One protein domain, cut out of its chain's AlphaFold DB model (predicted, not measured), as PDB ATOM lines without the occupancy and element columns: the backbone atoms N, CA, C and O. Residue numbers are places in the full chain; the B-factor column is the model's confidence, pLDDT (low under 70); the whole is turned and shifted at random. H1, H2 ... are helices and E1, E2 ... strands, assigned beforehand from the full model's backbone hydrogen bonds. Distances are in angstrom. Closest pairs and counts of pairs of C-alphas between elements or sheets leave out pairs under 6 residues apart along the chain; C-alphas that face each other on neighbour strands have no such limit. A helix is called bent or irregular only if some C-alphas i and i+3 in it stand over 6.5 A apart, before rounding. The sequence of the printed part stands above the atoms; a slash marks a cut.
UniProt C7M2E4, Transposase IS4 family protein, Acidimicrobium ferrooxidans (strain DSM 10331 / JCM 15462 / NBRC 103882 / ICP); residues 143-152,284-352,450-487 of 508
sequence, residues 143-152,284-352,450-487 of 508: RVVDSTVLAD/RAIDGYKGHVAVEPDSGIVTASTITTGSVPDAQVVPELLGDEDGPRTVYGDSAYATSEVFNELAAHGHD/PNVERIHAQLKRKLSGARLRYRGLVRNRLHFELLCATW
ATOM      1  N   ARG A 143     152.816 143.721 160.772       97.56
ATOM      2  CA  ARG A 143     152.129 142.442 160.997       97.56
ATOM      3  C   ARG A 143     152.956 141.543 161.892       97.56
ATOM      4  O   ARG A 143     154.099 141.239 161.587       97.56
ATOM      5  N   VAL A 144     152.389 141.105 163.006       98.00
ATOM      6  CA  VAL A 144     153.021 140.131 163.895       98.00
ATOM      7  C   VAL A 144     152.429 138.761 163.609       98.00
ATOM      8  O   VAL A 144     151.230 138.570 163.804       98.00
ATOM      9  N   VAL A 145     153.267 137.820 163.176       97.31
ATOM     10  CA  VAL A 145     152.896 136.410 163.026       97.31
ATOM     11  C   VAL A 145     153.335 135.629 164.257       97.31
ATOM     12  O   VAL A 145     154.468 135.752 164.737       97.31
ATOM     13  N   ASP A 146     152.411 134.855 164.813       96.06
ATOM     14  CA  ASP A 146     152.678 134.027 165.984       96.06
ATOM     15  C   ASP A 146     151.730 132.832 166.055       96.06
ATOM     16  O   ASP A 146     150.637 132.838 165.482       96.06
ATOM     17  N   SER A 147     152.144 131.818 166.808       94.62
ATOM     18  CA  SER A 147     151.348 130.630 167.071       94.62
ATOM     19  C   SER A 147     151.074 130.458 168.561       94.62
ATOM     20  O   SER A 147     151.765 130.963 169.450       94.62
ATOM     21  N   THR A 148     150.007 129.733 168.869       92.94
ATOM     22  CA  THR A 148     149.601 129.451 170.235       92.94
ATOM     23  C   THR A 148     149.063 128.037 170.340       92.94
ATOM     24  O   THR A 148     148.280 127.572 169.517       92.94
ATOM     25  N   VAL A 149     149.484 127.325 171.384       92.06
ATOM     26  CA  VAL A 149     149.083 125.925 171.576       92.06
ATOM     27  C   VAL A 149     147.689 125.840 172.186       92.06
ATOM     28  O   VAL A 149     147.477 126.381 173.275       92.06
ATOM     29  N   LEU A 150     146.764 125.163 171.520       91.81
ATOM     30  CA  LEU A 150     145.385 124.965 171.961       91.81
ATOM     31  C   LEU A 150     145.212 123.504 172.382       91.81
ATOM     32  O   LEU A 150     145.504 122.604 171.595       91.81
ATOM     33  N   ALA A 151     144.772 123.270 173.620       90.44
ATOM     34  CA  ALA A 151     144.574 121.914 174.121       90.44
ATOM     35  C   ALA A 151     143.401 121.236 173.397       90.44
ATOM     36  O   ALA A 151     142.412 121.902 173.090       90.44
ATOM     37  N   ASP A 152     143.482 119.936 173.135       88.38
ATOM     38  CA  ASP A 152     142.386 119.195 172.509       88.38
ATOM     39  C   ASP A 152     141.201 118.908 173.459       88.38
ATOM     40  O   ASP A 152     141.213 119.172 174.669       88.38
ATOM     41  N   ARG A 284     157.681 121.027 178.374       62.16
ATOM     42  CA  ARG A 284     156.210 121.064 178.381       62.16
ATOM     43  C   ARG A 284     155.663 120.723 177.001       62.16
ATOM     44  O   ARG A 284     155.772 121.527 176.073       62.16
ATOM     45  N   ALA A 285     155.055 119.547 176.902       72.44
ATOM     46  CA  ALA A 285     154.176 119.178 175.805       72.44
ATOM     47  C   ALA A 285     152.721 119.425 176.226       72.44
ATOM     48  O   ALA A 285     152.367 119.225 177.388       72.44
ATOM     49  N   ILE A 286     151.909 119.908 175.294       81.56
ATOM     50  CA  ILE A 286     150.456 119.992 175.433       81.56
ATOM     51  C   ILE A 286     149.870 119.266 174.230       81.56
ATOM     52  O   ILE A 286     150.351 119.436 173.111       81.56
ATOM     53  N   ASP A 287     148.837 118.481 174.472       86.38
ATOM     54  CA  ASP A 287     148.153 117.705 173.450       86.38
ATOM     55  C   ASP A 287     147.098 118.566 172.764       86.38
ATOM     56  O   ASP A 287     146.264 119.187 173.427       86.38
ATOM     57  N   GLY A 288     147.187 118.662 171.437       90.75
ATOM     58  CA  GLY A 288     146.206 119.352 170.617       90.75
ATOM     59  C   GLY A 288     146.777 119.961 169.347       90.75
ATOM     60  O   GLY A 288     147.358 119.265 168.512       90.75
ATOM     61  N   TYR A 289     146.534 121.257 169.175       93.31
ATOM     62  CA  TYR A 289     146.673 121.963 167.904       93.31
ATOM     63  C   TYR A 289     147.459 123.262 168.076       93.31
ATOM     64  O   TYR A 289     147.649 123.760 169.192       93.31
ATOM     65  N   LYS A 290     147.891 123.844 166.959       94.00
ATOM     66  CA  LYS A 290     148.459 125.195 166.921       94.00
ATOM     67  C   LYS A 290     147.477 126.129 166.235       94.00
ATOM     68  O   LYS A 290     147.145 125.907 165.076       94.00
ATOM     69  N   GLY A 291     147.010 127.144 166.956       95.50
ATOM     70  CA  GLY A 291     146.316 128.286 166.365       95.50
ATOM     71  C   GLY A 291     147.341 129.338 165.973       95.50
ATOM     72  O   GLY A 291     148.164 129.710 166.805       95.50
ATOM     73  N   HIS A 292     147.306 129.793 164.730       96.81
ATOM     74  CA  HIS A 292     148.229 130.778 164.173       96.81
ATOM     75  C   HIS A 292     147.471 132.045 163.820       96.81
ATOM     76  O   HIS A 292     146.350 131.964 163.319       96.81
ATOM     77  N   VAL A 293     148.074 133.201 164.071       97.44
ATOM     78  CA  VAL A 293     147.467 134.504 163.787       97.44
ATOM     79  C   VAL A 293     148.469 135.434 163.115       97.44
ATOM     80  O   VAL A 293     149.657 135.405 163.438       97.44
ATOM     81  N   ALA A 294     147.965 136.288 162.228       97.50
ATOM     82  CA  ALA A 294     148.589 137.553 161.862       97.50
ATOM     83  C   ALA A 294     147.830 138.686 162.557       97.50
ATOM     84  O   ALA A 294     146.599 138.713 162.575       97.50
ATOM     85  N   VAL A 295     148.571 139.597 163.177       97.81
ATOM     86  CA  VAL A 295     148.017 140.677 163.995       97.81
ATOM     87  C   VAL A 295     148.612 142.011 163.581       97.81
ATOM     88  O   VAL A 295     149.833 142.139 163.494       97.81
ATOM     89  N   GLU A 296     147.769 143.029 163.440       97.31
ATOM     90  CA  GLU A 296     148.221 144.418 163.472       97.31
ATOM     91  C   GLU A 296     148.430 144.828 164.949       97.31
ATOM     92  O   GLU A 296     147.482 144.797 165.743       97.31
ATOM     93  N   PRO A 297     149.679 145.094 165.376       96.19
ATOM     94  CA  PRO A 297     150.042 145.181 166.790       96.19
ATOM     95  C   PRO A 297     149.431 146.364 167.546       96.19
ATOM     96  O   PRO A 297     149.219 146.226 168.756       96.19
ATOM     97  N   ASP A 298     149.176 147.493 166.883       93.19
ATOM     98  CA  ASP A 298     148.806 148.741 167.553       93.19
ATOM     99  C   ASP A 298     147.298 148.789 167.853       93.19
ATOM    100  O   ASP A 298     146.889 149.024 168.993       93.19
ATOM    101  N   SER A 299     146.461 148.450 166.872       94.88
ATOM    102  CA  SER A 299     145.015 148.239 167.038       94.88
ATOM    103  C   SER A 299     144.700 146.933 167.777       94.88
ATOM    104  O   SER A 299     143.709 146.835 168.506       94.88
ATOM    105  N   GLY A 300     145.551 145.913 167.624       96.00
ATOM    106  CA  GLY A 300     145.326 144.565 168.138       96.00
ATOM    107  C   GLY A 300     144.309 143.752 167.332       96.00
ATOM    108  O   GLY A 300     143.788 142.757 167.854       96.00
ATOM    109  N   ILE A 301     144.010 144.173 166.101       97.50
ATOM    110  CA  ILE A 301     143.161 143.447 165.155       97.50
ATOM    111  C   ILE A 301     143.908 142.218 164.629       97.50
ATOM    112  O   ILE A 301     145.056 142.302 164.195       97.50
ATOM    113  N   VAL A 302     143.238 141.068 164.658       97.56
ATOM    114  CA  VAL A 302     143.686 139.851 163.974       97.56
ATOM    115  C   VAL A 302     143.294 139.980 162.504       97.56
ATOM    116  O   VAL A 302     142.101 140.026 162.207       97.56
ATOM    117  N   THR A 303     144.270 140.062 161.600       96.62
ATOM    118  CA  THR A 303     144.021 140.211 160.155       96.62
ATOM    119  C   THR A 303     143.807 138.868 159.469       96.62
ATOM    120  O   THR A 303     142.970 138.767 158.581       96.62
ATOM    121  N   ALA A 304     144.478 137.818 159.945       96.00
ATOM    122  CA  ALA A 304     144.273 136.449 159.488       96.00
ATOM    123  C   ALA A 304     144.470 135.453 160.634       96.00
ATOM    124  O   ALA A 304     145.216 135.703 161.587       96.00
ATOM    125  N   SER A 305     143.815 134.298 160.539       95.94
ATOM    126  CA  SER A 305     143.969 133.214 161.505       95.94
ATOM    127  C   SER A 305     143.793 131.855 160.849       95.94
ATOM    128  O   SER A 305     142.925 131.694 159.997       95.94
ATOM    129  N   THR A 306     144.555 130.861 161.293       95.00
ATOM    130  CA  THR A 306     144.386 129.470 160.860       95.00
ATOM    131  C   THR A 306     144.746 128.502 161.980       95.00
ATOM    132  O   THR A 306     145.301 128.889 163.009       95.00
ATOM    133  N   ILE A 307     144.424 127.226 161.807       94.75
ATOM    134  CA  ILE A 307     144.781 126.168 162.753       94.75
ATOM    135  C   ILE A 307     145.436 125.007 162.012       94.75
ATOM    136  O   ILE A 307     145.008 124.627 160.918       94.75
ATOM    137  N   THR A 308     146.455 124.420 162.636       94.38
ATOM    138  CA  THR A 308     147.143 123.224 162.144       94.38
ATOM    139  C   THR A 308     147.240 122.164 163.233       94.38
ATOM    140  O   THR A 308     147.105 122.446 164.430       94.38
ATOM    141  N   THR A 309     147.545 120.932 162.828       90.75
ATOM    142  CA  THR A 309     148.005 119.908 163.768       90.75
ATOM    143  C   THR A 309     149.325 120.347 164.421       90.75
ATOM    144  O   THR A 309     150.042 121.228 163.931       90.75
ATOM    145  N   GLY A 310     149.656 119.737 165.559       83.50
ATOM    146  CA  GLY A 310     150.849 120.072 166.341       83.50
ATOM    147  C   GLY A 310     152.197 119.866 165.646       83.50
ATOM    148  O   GLY A 310     153.184 120.496 166.032       83.50
ATOM    149  N   SER A 311     152.249 118.997 164.637       83.19
ATOM    150  CA  SER A 311     153.477 118.606 163.939       83.19
ATOM    151  C   SER A 311     153.891 119.580 162.835       83.19
ATOM    152  O   SER A 311     155.074 119.621 162.476       83.19
ATOM    153  N   VAL A 312     152.952 120.391 162.336       87.94
ATOM    154  CA  VAL A 312     153.204 121.389 161.293       87.94
ATOM    155  C   VAL A 312     154.116 122.500 161.842       87.94
ATOM    156  O   VAL A 312     153.840 123.054 162.917       87.94
ATOM    157  N   PRO A 313     155.236 122.819 161.163       88.69
ATOM    158  CA  PRO A 313     156.076 123.963 161.506       88.69
ATOM    159  C   PRO A 313     155.356 125.294 161.277       88.69
ATOM    160  O   PRO A 313     154.744 125.494 160.234       88.69
ATOM    161  N   ASP A 314     155.517 126.231 162.207       89.94
ATOM    162  CA  ASP A 314     154.832 127.535 162.198       89.94
ATOM    163  C   ASP A 314     155.161 128.365 160.945       89.94
ATOM    164  O   ASP A 314     154.317 129.069 160.409       89.94
ATOM    165  N   ALA A 315     156.371 128.208 160.412       90.12
ATOM    166  CA  ALA A 315     156.807 128.833 159.169       90.12
ATOM    167  C   ALA A 315     155.929 128.486 157.945       90.12
ATOM    168  O   ALA A 315     155.825 129.292 157.028       90.12
ATOM    169  N   GLN A 316     155.289 127.308 157.914       92.31
ATOM    170  CA  GLN A 316     154.532 126.856 156.737       92.31
ATOM    171  C   GLN A 316     153.212 127.603 156.525       92.31
ATOM    172  O   GLN A 316     152.683 127.565 155.421       92.31
ATOM    173  N   VAL A 317     152.678 128.268 157.553       94.44
ATOM    174  CA  VAL A 317     151.386 128.970 157.454       94.44
ATOM    175  C   VAL A 317     151.522 130.442 157.066       94.44
ATOM    176  O   VAL A 317     150.512 131.108 156.881       94.44
ATOM    177  N   VAL A 318     152.746 130.968 156.944       95.00
ATOM    178  CA  VAL A 318     152.976 132.385 156.613       95.00
ATOM    179  C   VAL A 318     152.288 132.815 155.306       95.00
ATOM    180  O   VAL A 318     151.624 133.849 155.353       95.00
ATOM    181  N   PRO A 319     152.334 132.036 154.202       94.75
ATOM    182  CA  PRO A 319     151.601 132.388 152.983       94.75
ATOM    183  C   PRO A 319     150.086 132.520 153.213       94.75
ATOM    184  O   PRO A 319     149.463 133.465 152.750       94.75
ATOM    185  N   GLU A 320     149.483 131.608 153.989       94.62
ATOM    186  CA  GLU A 320     148.045 131.658 154.313       94.62
ATOM    187  C   GLU A 320     147.699 132.867 155.198       94.62
ATOM    188  O   GLU A 320     146.616 133.428 155.072       94.62
ATOM    189  N   LEU A 321     148.603 133.273 156.094       95.56
ATOM    190  CA  LEU A 321     148.378 134.381 157.026       95.56
ATOM    191  C   LEU A 321     148.582 135.772 156.412       95.56
ATOM    192  O   LEU A 321     148.089 136.746 156.976       95.56
ATOM    193  N   LEU A 322     149.338 135.876 155.320       95.38
ATOM    194  CA  LEU A 322     149.661 137.150 154.669       95.38
ATOM    195  C   LEU A 322     149.064 137.275 153.261       95.38
ATOM    196  O   LEU A 322     149.139 138.351 152.681       95.38
ATOM    197  N   GLY A 323     148.462 136.211 152.721       89.69
ATOM    198  CA  GLY A 323     148.010 136.157 151.327       89.69
ATOM    199  C   GLY A 323     146.950 137.192 150.940       89.69
ATOM    200  O   GLY A 323     146.860 137.542 149.768       89.69
ATOM    201  N   ASP A 324     146.195 137.710 151.912       86.94
ATOM    202  CA  ASP A 324     145.158 138.729 151.699       86.94
ATOM    203  C   ASP A 324     145.661 140.166 151.991       86.94
ATOM    204  O   ASP A 324     144.872 141.108 152.054       86.94
ATOM    205  N   GLU A 325     146.965 140.370 152.229       89.56
ATOM    206  CA  GLU A 325     147.519 141.697 152.518       89.56
ATOM    207  C   GLU A 325     147.782 142.517 151.246       89.56
ATOM    208  O   GLU A 325     148.642 142.196 150.427       89.56
ATOM    209  N   ASP A 326     147.118 143.671 151.142       84.75
ATOM    210  CA  ASP A 326     147.341 144.608 150.042       84.75
ATOM    211  C   ASP A 326     148.648 145.402 150.219       84.75
ATOM    212  O   ASP A 326     148.700 146.442 150.891       84.75
ATOM    213  N   GLY A 327     149.719 144.908 149.602       89.50
ATOM    214  CA  GLY A 327     151.005 145.594 149.469       89.50
ATOM    215  C   GLY A 327     152.013 145.337 150.599       89.50
ATOM    216  O   GLY A 327     151.777 144.521 151.490       89.50
ATOM    217  N   PRO A 328     153.159 146.044 150.576       95.12
ATOM    218  CA  PRO A 328     154.268 145.825 151.502       95.12
ATOM    219  C   PRO A 328     153.867 145.900 152.978       95.12
ATOM    220  O   PRO A 328     153.058 146.740 153.386       95.12
ATOM    221  N   ARG A 329     154.466 145.021 153.786       97.12
ATOM    222  CA  ARG A 329     154.262 144.913 155.239       97.12
ATOM    223  C   ARG A 329     155.596 144.692 155.923       97.12
ATOM    224  O   ARG A 329     156.464 144.046 155.357       97.12
ATOM    225  N   THR A 330     155.721 145.153 157.158       96.88
ATOM    226  CA  THR A 330     156.833 144.797 158.041       96.88
ATOM    227  C   THR A 330     156.386 143.649 158.939       96.88
ATOM    228  O   THR A 330     155.503 143.822 159.786       96.88
ATOM    229  N   VAL A 331     156.962 142.465 158.738       97.31
ATOM    230  CA  VAL A 331     156.519 141.211 159.354       97.31
ATOM    231  C   VAL A 331     157.419 140.820 160.521       97.31
ATOM    232  O   VAL A 331     158.611 140.561 160.366       97.31
ATOM    233  N   TYR A 332     156.827 140.723 161.706       97.25
ATOM    234  CA  TYR A 332     157.498 140.391 162.955       97.25
ATOM    235  C   TYR A 332     157.214 138.943 163.335       97.25
ATOM    236  O   TYR A 332     156.059 138.526 163.393       97.25
ATOM    237  N   GLY A 333     158.260 138.197 163.685       95.19
ATOM    238  CA  GLY A 333     158.153 136.787 164.059       95.19
ATOM    239  C   GLY A 333     159.197 136.370 165.088       95.19
ATOM    240  O   GLY A 333     160.188 137.062 165.337       95.19
ATOM    241  N   ASP A 334     158.976 135.235 165.742       93.00
ATOM    242  CA  ASP A 334     160.011 134.619 166.573       93.00
ATOM    243  C   ASP A 334     160.974 133.749 165.736       93.00
ATOM    244  O   ASP A 334     160.868 133.638 164.516       93.00
ATOM    245  N   SER A 335     161.925 133.090 166.398       91.62
ATOM    246  CA  SER A 335     162.916 132.250 165.716       91.62
ATOM    247  C   SER A 335     162.351 130.997 165.029       91.62
ATOM    248  O   SER A 335     163.077 130.354 164.260       91.62
ATOM    249  N   ALA A 336     161.098 130.611 165.297       90.25
ATOM    250  CA  ALA A 336     160.443 129.518 164.587       90.25
ATOM    251  C   ALA A 336     160.167 129.900 163.125       90.25
ATOM    252  O   ALA A 336     160.343 129.054 162.246       90.25
ATOM    253  N   TYR A 337     159.865 131.178 162.872       92.00
ATOM    254  CA  TYR A 337     159.632 131.754 161.542       92.00
ATOM    255  C   TYR A 337     160.917 132.104 160.786       92.00
ATOM    256  O   TYR A 337     160.863 132.441 159.611       92.00
ATOM    257  N   ALA A 338     162.086 132.004 161.426       91.00
ATOM    258  CA  ALA A 338     163.365 132.271 160.774       91.00
ATOM    259  C   ALA A 338     163.801 131.093 159.876       91.00
ATOM    260  O   ALA A 338     164.707 130.325 160.230       91.00
ATOM    261  N   THR A 339     163.122 130.915 158.738       88.69
ATOM    262  CA  THR A 339     163.409 129.892 157.718       88.69
ATOM    263  C   THR A 339     163.514 130.493 156.325       88.69
ATOM    264  O   THR A 339     162.837 131.461 156.006       88.69
ATOM    265  N   SER A 340     164.334 129.877 155.470       86.44
ATOM    266  CA  SER A 340     164.553 130.334 154.090       86.44
ATOM    267  C   SER A 340     163.267 130.422 153.277       86.44
ATOM    268  O   SER A 340     163.129 131.324 152.465       86.44
ATOM    269  N   GLU A 341     162.324 129.520 153.527       89.69
ATOM    270  CA  GLU A 341     161.010 129.514 152.892       89.69
ATOM    271  C   GLU A 341     160.204 130.768 153.249       89.69
ATOM    272  O   GLU A 341     159.685 131.417 152.349       89.69
ATOM    273  N   VAL A 342     160.160 131.154 154.531       92.00
ATOM    274  CA  VAL A 342     159.459 132.370 154.977       92.00
ATOM    275  C   VAL A 342     160.096 133.606 154.364       92.00
ATOM    276  O   VAL A 342     159.395 134.463 153.853       92.00
ATOM    277  N   PHE A 343     161.421 133.696 154.362       88.88
ATOM    278  CA  PHE A 343     162.100 134.871 153.817       88.88
ATOM    279  C   PHE A 343     161.886 135.028 152.313       88.88
ATOM    280  O   PHE A 343     161.643 136.133 151.839       88.88
ATOM    281  N   ASN A 344     161.927 133.924 151.565       90.31
ATOM    282  CA  ASN A 344     161.618 133.947 150.139       90.31
ATOM    283  C   ASN A 344     160.168 134.382 149.892       90.31
ATOM    284  O   ASN A 344     159.931 135.166 148.980       90.31
ATOM    285  N   GLU A 345     159.227 133.910 150.713       92.50
ATOM    286  CA  GLU A 345     157.819 134.307 150.644       92.50
ATOM    287  C   GLU A 345     157.641 135.809 150.896       92.50
ATOM    288  O   GLU A 345     156.983 136.495 150.113       92.50
ATOM    289  N   LEU A 346     158.267 136.332 151.957       93.88
ATOM    290  CA  LEU A 346     158.214 137.751 152.304       93.88
ATOM    291  C   LEU A 346     158.816 138.614 151.191       93.88
ATOM    292  O   LEU A 346     158.174 139.551 150.725       93.88
ATOM    293  N   ALA A 347     160.006 138.257 150.705       92.19
ATOM    294  CA  ALA A 347     160.669 138.982 149.630       92.19
ATOM    295  C   ALA A 347     159.868 138.950 148.317       92.19
ATOM    296  O   ALA A 347     159.779 139.969 147.635       92.19
ATOM    297  N   ALA A 348     159.253 137.809 147.972       92.81
ATOM    298  CA  ALA A 348     158.438 137.663 146.765       92.81
ATOM    299  C   ALA A 348     157.208 138.585 146.757       92.81
ATOM    300  O   ALA A 348     156.792 139.030 145.689       92.81
ATOM    301  N   HIS A 349     156.673 138.914 147.935       94.00
ATOM    302  CA  HIS A 349     155.518 139.801 148.107       94.00
ATOM    303  C   HIS A 349     155.906 141.223 148.553       94.00
ATOM    304  O   HIS A 349     155.042 142.046 148.856       94.00
ATOM    305  N   GLY A 350     157.206 141.545 148.574       94.12
ATOM    306  CA  GLY A 350     157.707 142.870 148.946       94.12
ATOM    307  C   GLY A 350     157.512 143.218 150.424       94.12
ATOM    308  O   GLY A 350     157.387 144.392 150.765       94.12
ATOM    309  N   HIS A 351     157.437 142.220 151.302       96.00
ATOM    310  CA  HIS A 351     157.394 142.413 152.745       96.00
ATOM    311  C   HIS A 351     158.808 142.539 153.334       96.00
ATOM    312  O   HIS A 351     159.721 141.804 152.959       96.00
ATOM    313  N   ASP A 352     158.960 143.425 154.317       93.75
ATOM    314  CA  ASP A 352     160.157 143.545 155.145       93.75
ATOM    315  C   ASP A 352     160.102 142.551 156.307       93.75
ATOM    316  O   ASP A 352     159.050 142.323 156.910       93.75
ATOM    317  N   PRO A 450     155.454 141.850 171.770       93.94
ATOM    318  CA  PRO A 450     154.658 141.430 172.931       93.94
ATOM    319  C   PRO A 450     153.137 141.599 172.767       93.94
ATOM    320  O   PRO A 450     152.364 140.955 173.480       93.94
ATOM    321  N   ASN A 451     152.673 142.427 171.822       93.31
ATOM    322  CA  ASN A 451     151.240 142.677 171.626       93.31
ATOM    323  C   ASN A 451     150.454 141.419 171.234       93.31
ATOM    324  O   ASN A 451     149.348 141.210 171.741       93.31
ATOM    325  N   VAL A 452     151.023 140.535 170.411       94.94
ATOM    326  CA  VAL A 452     150.339 139.285 170.036       94.94
ATOM    327  C   VAL A 452     150.264 138.294 171.201       94.94
ATOM    328  O   VAL A 452     149.262 137.595 171.342       94.94
ATOM    329  N   GLU A 453     151.232 138.290 172.127       93.50
ATOM    330  CA  GLU A 453     151.152 137.456 173.337       93.50
ATOM    331  C   GLU A 453     149.971 137.877 174.219       93.50
ATOM    332  O   GLU A 453     149.255 137.033 174.774       93.50
ATOM    333  N   ARG A 454     149.714 139.190 174.302       92.50
ATOM    334  CA  ARG A 454     148.530 139.732 174.974       92.50
ATOM    335  C   ARG A 454     147.254 139.241 174.295       92.50
ATOM    336  O   ARG A 454     146.354 138.800 175.006       92.50
ATOM    337  N   ILE A 455     147.181 139.256 172.964       94.62
ATOM    338  CA  ILE A 455     146.014 138.766 172.208       94.62
ATOM    339  C   ILE A 455     145.810 137.268 172.429       94.62
ATOM    340  O   ILE A 455     144.722 136.862 172.829       94.62
ATOM    341  N   HIS A 456     146.859 136.451 172.317       94.75
ATOM    342  CA  HIS A 456     146.803 135.030 172.665       94.75
ATOM    343  C   HIS A 456     146.257 134.801 174.075       94.75
ATOM    344  O   HIS A 456     145.434 133.912 174.303       94.75
ATOM    345  N   ALA A 457     146.681 135.619 175.038       93.44
ATOM    346  CA  ALA A 457     146.200 135.517 176.402       93.44
ATOM    347  C   ALA A 457     144.727 135.938 176.552       93.44
ATOM    348  O   ALA A 457     144.048 135.407 177.432       93.44
ATOM    349  N   GLN A 458     144.230 136.860 175.721       93.12
ATOM    350  CA  GLN A 458     142.819 137.255 175.666       93.12
ATOM    351  C   GLN A 458     141.966 136.149 175.039       93.12
ATOM    352  O   GLN A 458     141.011 135.707 175.675       93.12
ATOM    353  N   LEU A 459     142.361 135.622 173.874       95.25
ATOM    354  CA  LEU A 459     141.681 134.499 173.218       95.25
ATOM    355  C   LEU A 459     141.556 133.300 174.169       95.25
ATOM    356  O   LEU A 459     140.482 132.728 174.343       95.25
ATOM    357  N   LYS A 460     142.642 132.960 174.870       93.50
ATOM    358  CA  LYS A 460     142.673 131.801 175.768       93.50
ATOM    359  C   LYS A 460     141.910 131.993 177.071       93.50
ATOM    360  O   LYS A 460     141.222 131.072 177.497       93.50
ATOM    361  N   ARG A 461     142.081 133.141 177.739       91.44
ATOM    362  CA  ARG A 461     141.565 133.352 179.106       91.44
ATOM    363  C   ARG A 461     140.225 134.070 179.147       91.44
ATOM    364  O   ARG A 461     139.477 133.854 180.091       91.44
ATOM    365  N   LYS A 462     139.950 134.964 178.196       90.88
ATOM    366  CA  LYS A 462     138.720 135.770 178.184       90.88
ATOM    367  C   LYS A 462     137.646 135.218 177.257       90.88
ATOM    368  O   LYS A 462     136.490 135.486 177.527       90.88
ATOM    369  N   LEU A 463     138.017 134.460 176.226       92.38
ATOM    370  CA  LEU A 463     137.069 133.784 175.326       92.38
ATOM    371  C   LEU A 463     137.093 132.254 175.492       92.38
ATOM    372  O   LEU A 463     136.664 131.514 174.614       92.38
ATOM    373  N   SER A 464     137.663 131.765 176.600       89.31
ATOM    374  CA  SER A 464     137.776 130.333 176.922       89.31
ATOM    375  C   SER A 464     138.418 129.470 175.823       89.31
ATOM    376  O   SER A 464     138.208 128.261 175.777       89.31
ATOM    377  N   GLY A 465     139.251 130.062 174.958       90.19
ATOM    378  CA  GLY A 465     139.873 129.388 173.818       90.19
ATOM    379  C   GLY A 465     141.110 128.553 174.154       90.19
ATOM    380  O   GLY A 465     141.799 128.097 173.251       90.19
ATOM    381  N   ALA A 466     141.463 128.370 175.432       89.50
ATOM    382  CA  ALA A 466     142.637 127.577 175.816       89.50
ATOM    383  C   ALA A 466     142.496 126.087 175.465       89.50
ATOM    384  O   ALA A 466     143.498 125.436 175.160       89.50
ATOM    385  N   ARG A 467     141.263 125.573 175.515       90.38
ATOM    386  CA  ARG A 467     140.907 124.201 175.167       90.38
ATOM    387  C   ARG A 467     139.867 124.226 174.057       90.38
ATOM    388  O   ARG A 467     138.835 124.879 174.184       90.38
ATOM    389  N   LEU A 468     140.151 123.515 172.979       90.50
ATOM    390  CA  LEU A 468     139.248 123.353 171.856       90.50
ATOM    391  C   LEU A 468     138.052 122.496 172.255       90.50
ATOM    392  O   LEU A 468     138.149 121.588 173.080       90.50
ATOM    393  N   ARG A 469     136.907 122.805 171.653       86.25
ATOM    394  CA  ARG A 469     135.623 122.166 171.965       86.25
ATOM    395  C   ARG A 469     135.338 120.945 171.104       86.25
ATOM    396  O   ARG A 469     134.535 120.098 171.489       86.25
ATOM    397  N   TYR A 470     135.942 120.879 169.920       91.19
ATOM    398  CA  TYR A 470     135.598 119.896 168.905       91.19
ATOM    399  C   TYR A 470     136.764 118.956 168.619       91.19
ATOM    400  O   TYR A 470     137.888 119.140 169.082       91.19
ATOM    401  N   ARG A 471     136.447 117.913 167.857       90.94
ATOM    402  CA  ARG A 471     137.402 116.933 167.343       90.94
ATOM    403  C   ARG A 471     137.627 117.200 165.863       90.94
ATOM    404  O   ARG A 471     136.661 117.539 165.166       90.94
ATOM    405  N   GLY A 472     138.853 116.985 165.413       91.50
ATOM    406  CA  GLY A 472     139.274 117.181 164.037       91.50
ATOM    407  C   GLY A 472     139.560 118.638 163.677       91.50
ATOM    408  O   GLY A 472     138.997 119.586 164.244       91.50
ATOM    409  N   LEU A 473     140.418 118.806 162.675       92.00
ATOM    410  CA  LEU A 473     140.933 120.098 162.236       92.00
ATOM    411  C   LEU A 473     139.829 121.028 161.719       92.00
ATOM    412  O   LEU A 473     139.760 122.187 162.116       92.00
ATOM    413  N   VAL A 474     138.925 120.508 160.885       91.69
ATOM    414  CA  VAL A 474     137.871 121.287 160.205       91.69
ATOM    415  C   VAL A 474     136.947 121.999 161.200       91.69
ATOM    416  O   VAL A 474     136.675 123.189 161.076       91.69
ATOM    417  N   ARG A 475     136.489 121.291 162.241       92.19
ATOM    418  CA  ARG A 475     135.582 121.876 163.244       92.19
ATOM    419  C   ARG A 475     136.303 122.855 164.162       92.19
ATOM    420  O   ARG A 475     135.725 123.865 164.556       92.19
ATOM    421  N   ASN A 476     137.550 122.551 164.517       93.75
ATOM    422  CA  ASN A 476     138.358 123.425 165.360       93.75
ATOM    423  C   ASN A 476     138.836 124.681 164.619       93.75
ATOM    424  O   ASN A 476     138.988 125.714 165.265       93.75
ATOM    425  N   ARG A 477     138.978 124.630 163.288       93.94
ATOM    426  CA  ARG A 477     139.245 125.800 162.440       93.94
ATOM    427  C   ARG A 477     138.126 126.825 162.551       93.94
ATOM    428  O   ARG A 477     138.380 127.923 163.028       93.94
ATOM    429  N   LEU A 478     136.885 126.413 162.276       93.69
ATOM    430  CA  LEU A 478     135.713 127.279 162.432       93.69
ATOM    431  C   LEU A 478     135.608 127.858 163.855       93.69
ATOM    432  O   LEU A 478     135.247 129.016 164.048       93.69
ATOM    433  N   HIS A 479     135.927 127.061 164.880       94.06
ATOM    434  CA  HIS A 479     135.918 127.551 166.258       94.06
ATOM    435  C   HIS A 479     136.971 128.634 166.518       94.06
ATOM    436  O   HIS A 479     136.689 129.608 167.215       94.06
ATOM    437  N   PHE A 480     138.180 128.455 165.985       95.56
ATOM    438  CA  PHE A 480     139.277 129.401 166.149       95.56
ATOM    439  C   PHE A 480     139.047 130.694 165.360       95.56
ATOM    440  O   PHE A 480     139.299 131.782 165.876       95.56
ATOM    441  N   GLU A 481     138.470 130.590 164.166       93.94
ATOM    442  CA  GLU A 481     137.994 131.729 163.377       93.94
ATOM    443  C   GLU A 481     136.926 132.523 164.141       93.94
ATOM    444  O   GLU A 481     137.039 133.739 164.276       93.94
ATOM    445  N   LEU A 482     135.946 131.845 164.752       94.75
ATOM    446  CA  LEU A 482     134.943 132.473 165.622       94.75
ATOM    447  C   LEU A 482     135.563 133.179 166.841       94.75
ATOM    448  O   LEU A 482     135.103 134.257 167.226       94.75
ATOM    449  N   LEU A 483     136.607 132.602 167.452       95.94
ATOM    450  CA  LEU A 483     137.367 133.242 168.534       95.94
ATOM    451  C   LEU A 483     138.026 134.547 168.067       95.94
ATOM    452  O   LEU A 483     137.912 135.565 168.752       95.94
ATOM    453  N   CYS A 484     138.676 134.530 166.902       96.81
ATOM    454  CA  CYS A 484     139.340 135.705 166.335       96.81
ATOM    455  C   CYS A 484     138.327 136.774 165.894       96.81
ATOM    456  O   CYS A 484     138.488 137.945 166.233       96.81
ATOM    457  N   ALA A 485     137.232 136.374 165.245       96.25
ATOM    458  CA  ALA A 485     136.133 137.256 164.855       96.25
ATOM    459  C   ALA A 485     135.490 137.946 166.074       96.25
ATOM    460  O   ALA A 485     135.323 139.165 166.089       96.25
ATOM    461  N   THR A 486     135.212 137.191 167.144       96.50
ATOM    462  CA  THR A 486     134.653 137.730 168.397       96.50
ATOM    463  C   THR A 486     135.629 138.690 169.083       96.50
ATOM    464  O   THR A 486     135.224 139.723 169.624       96.50
ATOM    465  N   TRP A 487     136.930 138.382 169.050       97.06
ATOM    466  CA  TRP A 487     137.964 139.294 169.535       97.06
ATOM    467  C   TRP A 487     137.997 140.601 168.738       97.06
ATOM    468  O   TRP A 487     137.983 141.670 169.352       97.06
TER     469      TRP A 487
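This is residues 143 to 152, 284 to 352 and 450 to 487 of the 508 residues of the protein "Transposase IS4 family protein" of Acidimicrobium ferrooxidans (strain DSM 10331 / JCM 15462 / NBRC 103882 / ICP) (UniProt C7M2E4). A twisted four-stranded sheet is sandwiched between helices in three layers, with H3 and H4 on one face and H1 on the other, while H2 packs on H1. The printed part has 117 residues, with four named helices and four named strands in the order E1 E2 E3 H1 E4 H2 H3 H4. The mixed sheet runs E3 E2 E1 E4, and the class is mixed. The whole is compact, with a radius of gyration of the C-alphas of 13.7 A, and spans 38 by 30 by 26 A.

E1, residues 143 to 151, is parallel to E4, residues 330 to 333, with N 143 and O 330 2.9 A apart, and antiparallel to E2, residues 284 to 295, with N 148 and O 291 2.8 A apart. E2 forms a hairpin with E3, residues 302 to 309, with N 292 and O 306 2.8 A apart. H1, residues 314 to 322, is on the sheet; its closest C-alphas to E3 are Leu 321 and Ala 304, 5.2 A. E3, H1 and E4 form a split strand-helix-strand unit, with E2 and E1 between its strands and a right-handed crossover. H2, residues 340 to 348, touches H1 at Val 342 and Ala 315, the closest C-alphas, 6.1 A. H3, residues 450 to 462, lies over E2 and E1 at a height of 9.1 A over the sheet. H4, residues 473 to 487, lies over E3 and E2 at 8.2 A. Every O i to N i+4 pair is within hydrogen-bond range in H2, H3 and H4; irregular H1, with C-alphas 316 and 319 7.3 A apart, has 2 of 5, and 3 of 6 O i to N i+3 pairs.

E1 begins at C-alpha 143, (152.129, 142.442, 160.997), and is 25.5 A long; E2 measures 25.7 A, E3 20.4 A and H3 17.7 A. H4, 20.8 A, ends at C-alpha 487, (137.964, 139.294, 169.535).

The C-alphas farthest apart, of Arg 284 and Gly 327, are 38.3 A apart. Residues 153 to 283 and 353 to 449 are not printed; the C-alpha gaps across these cuts are 15.1 A and 18.7 A. Of the links printed whole, none is long. Residue 284 alone has pLDDT under 70.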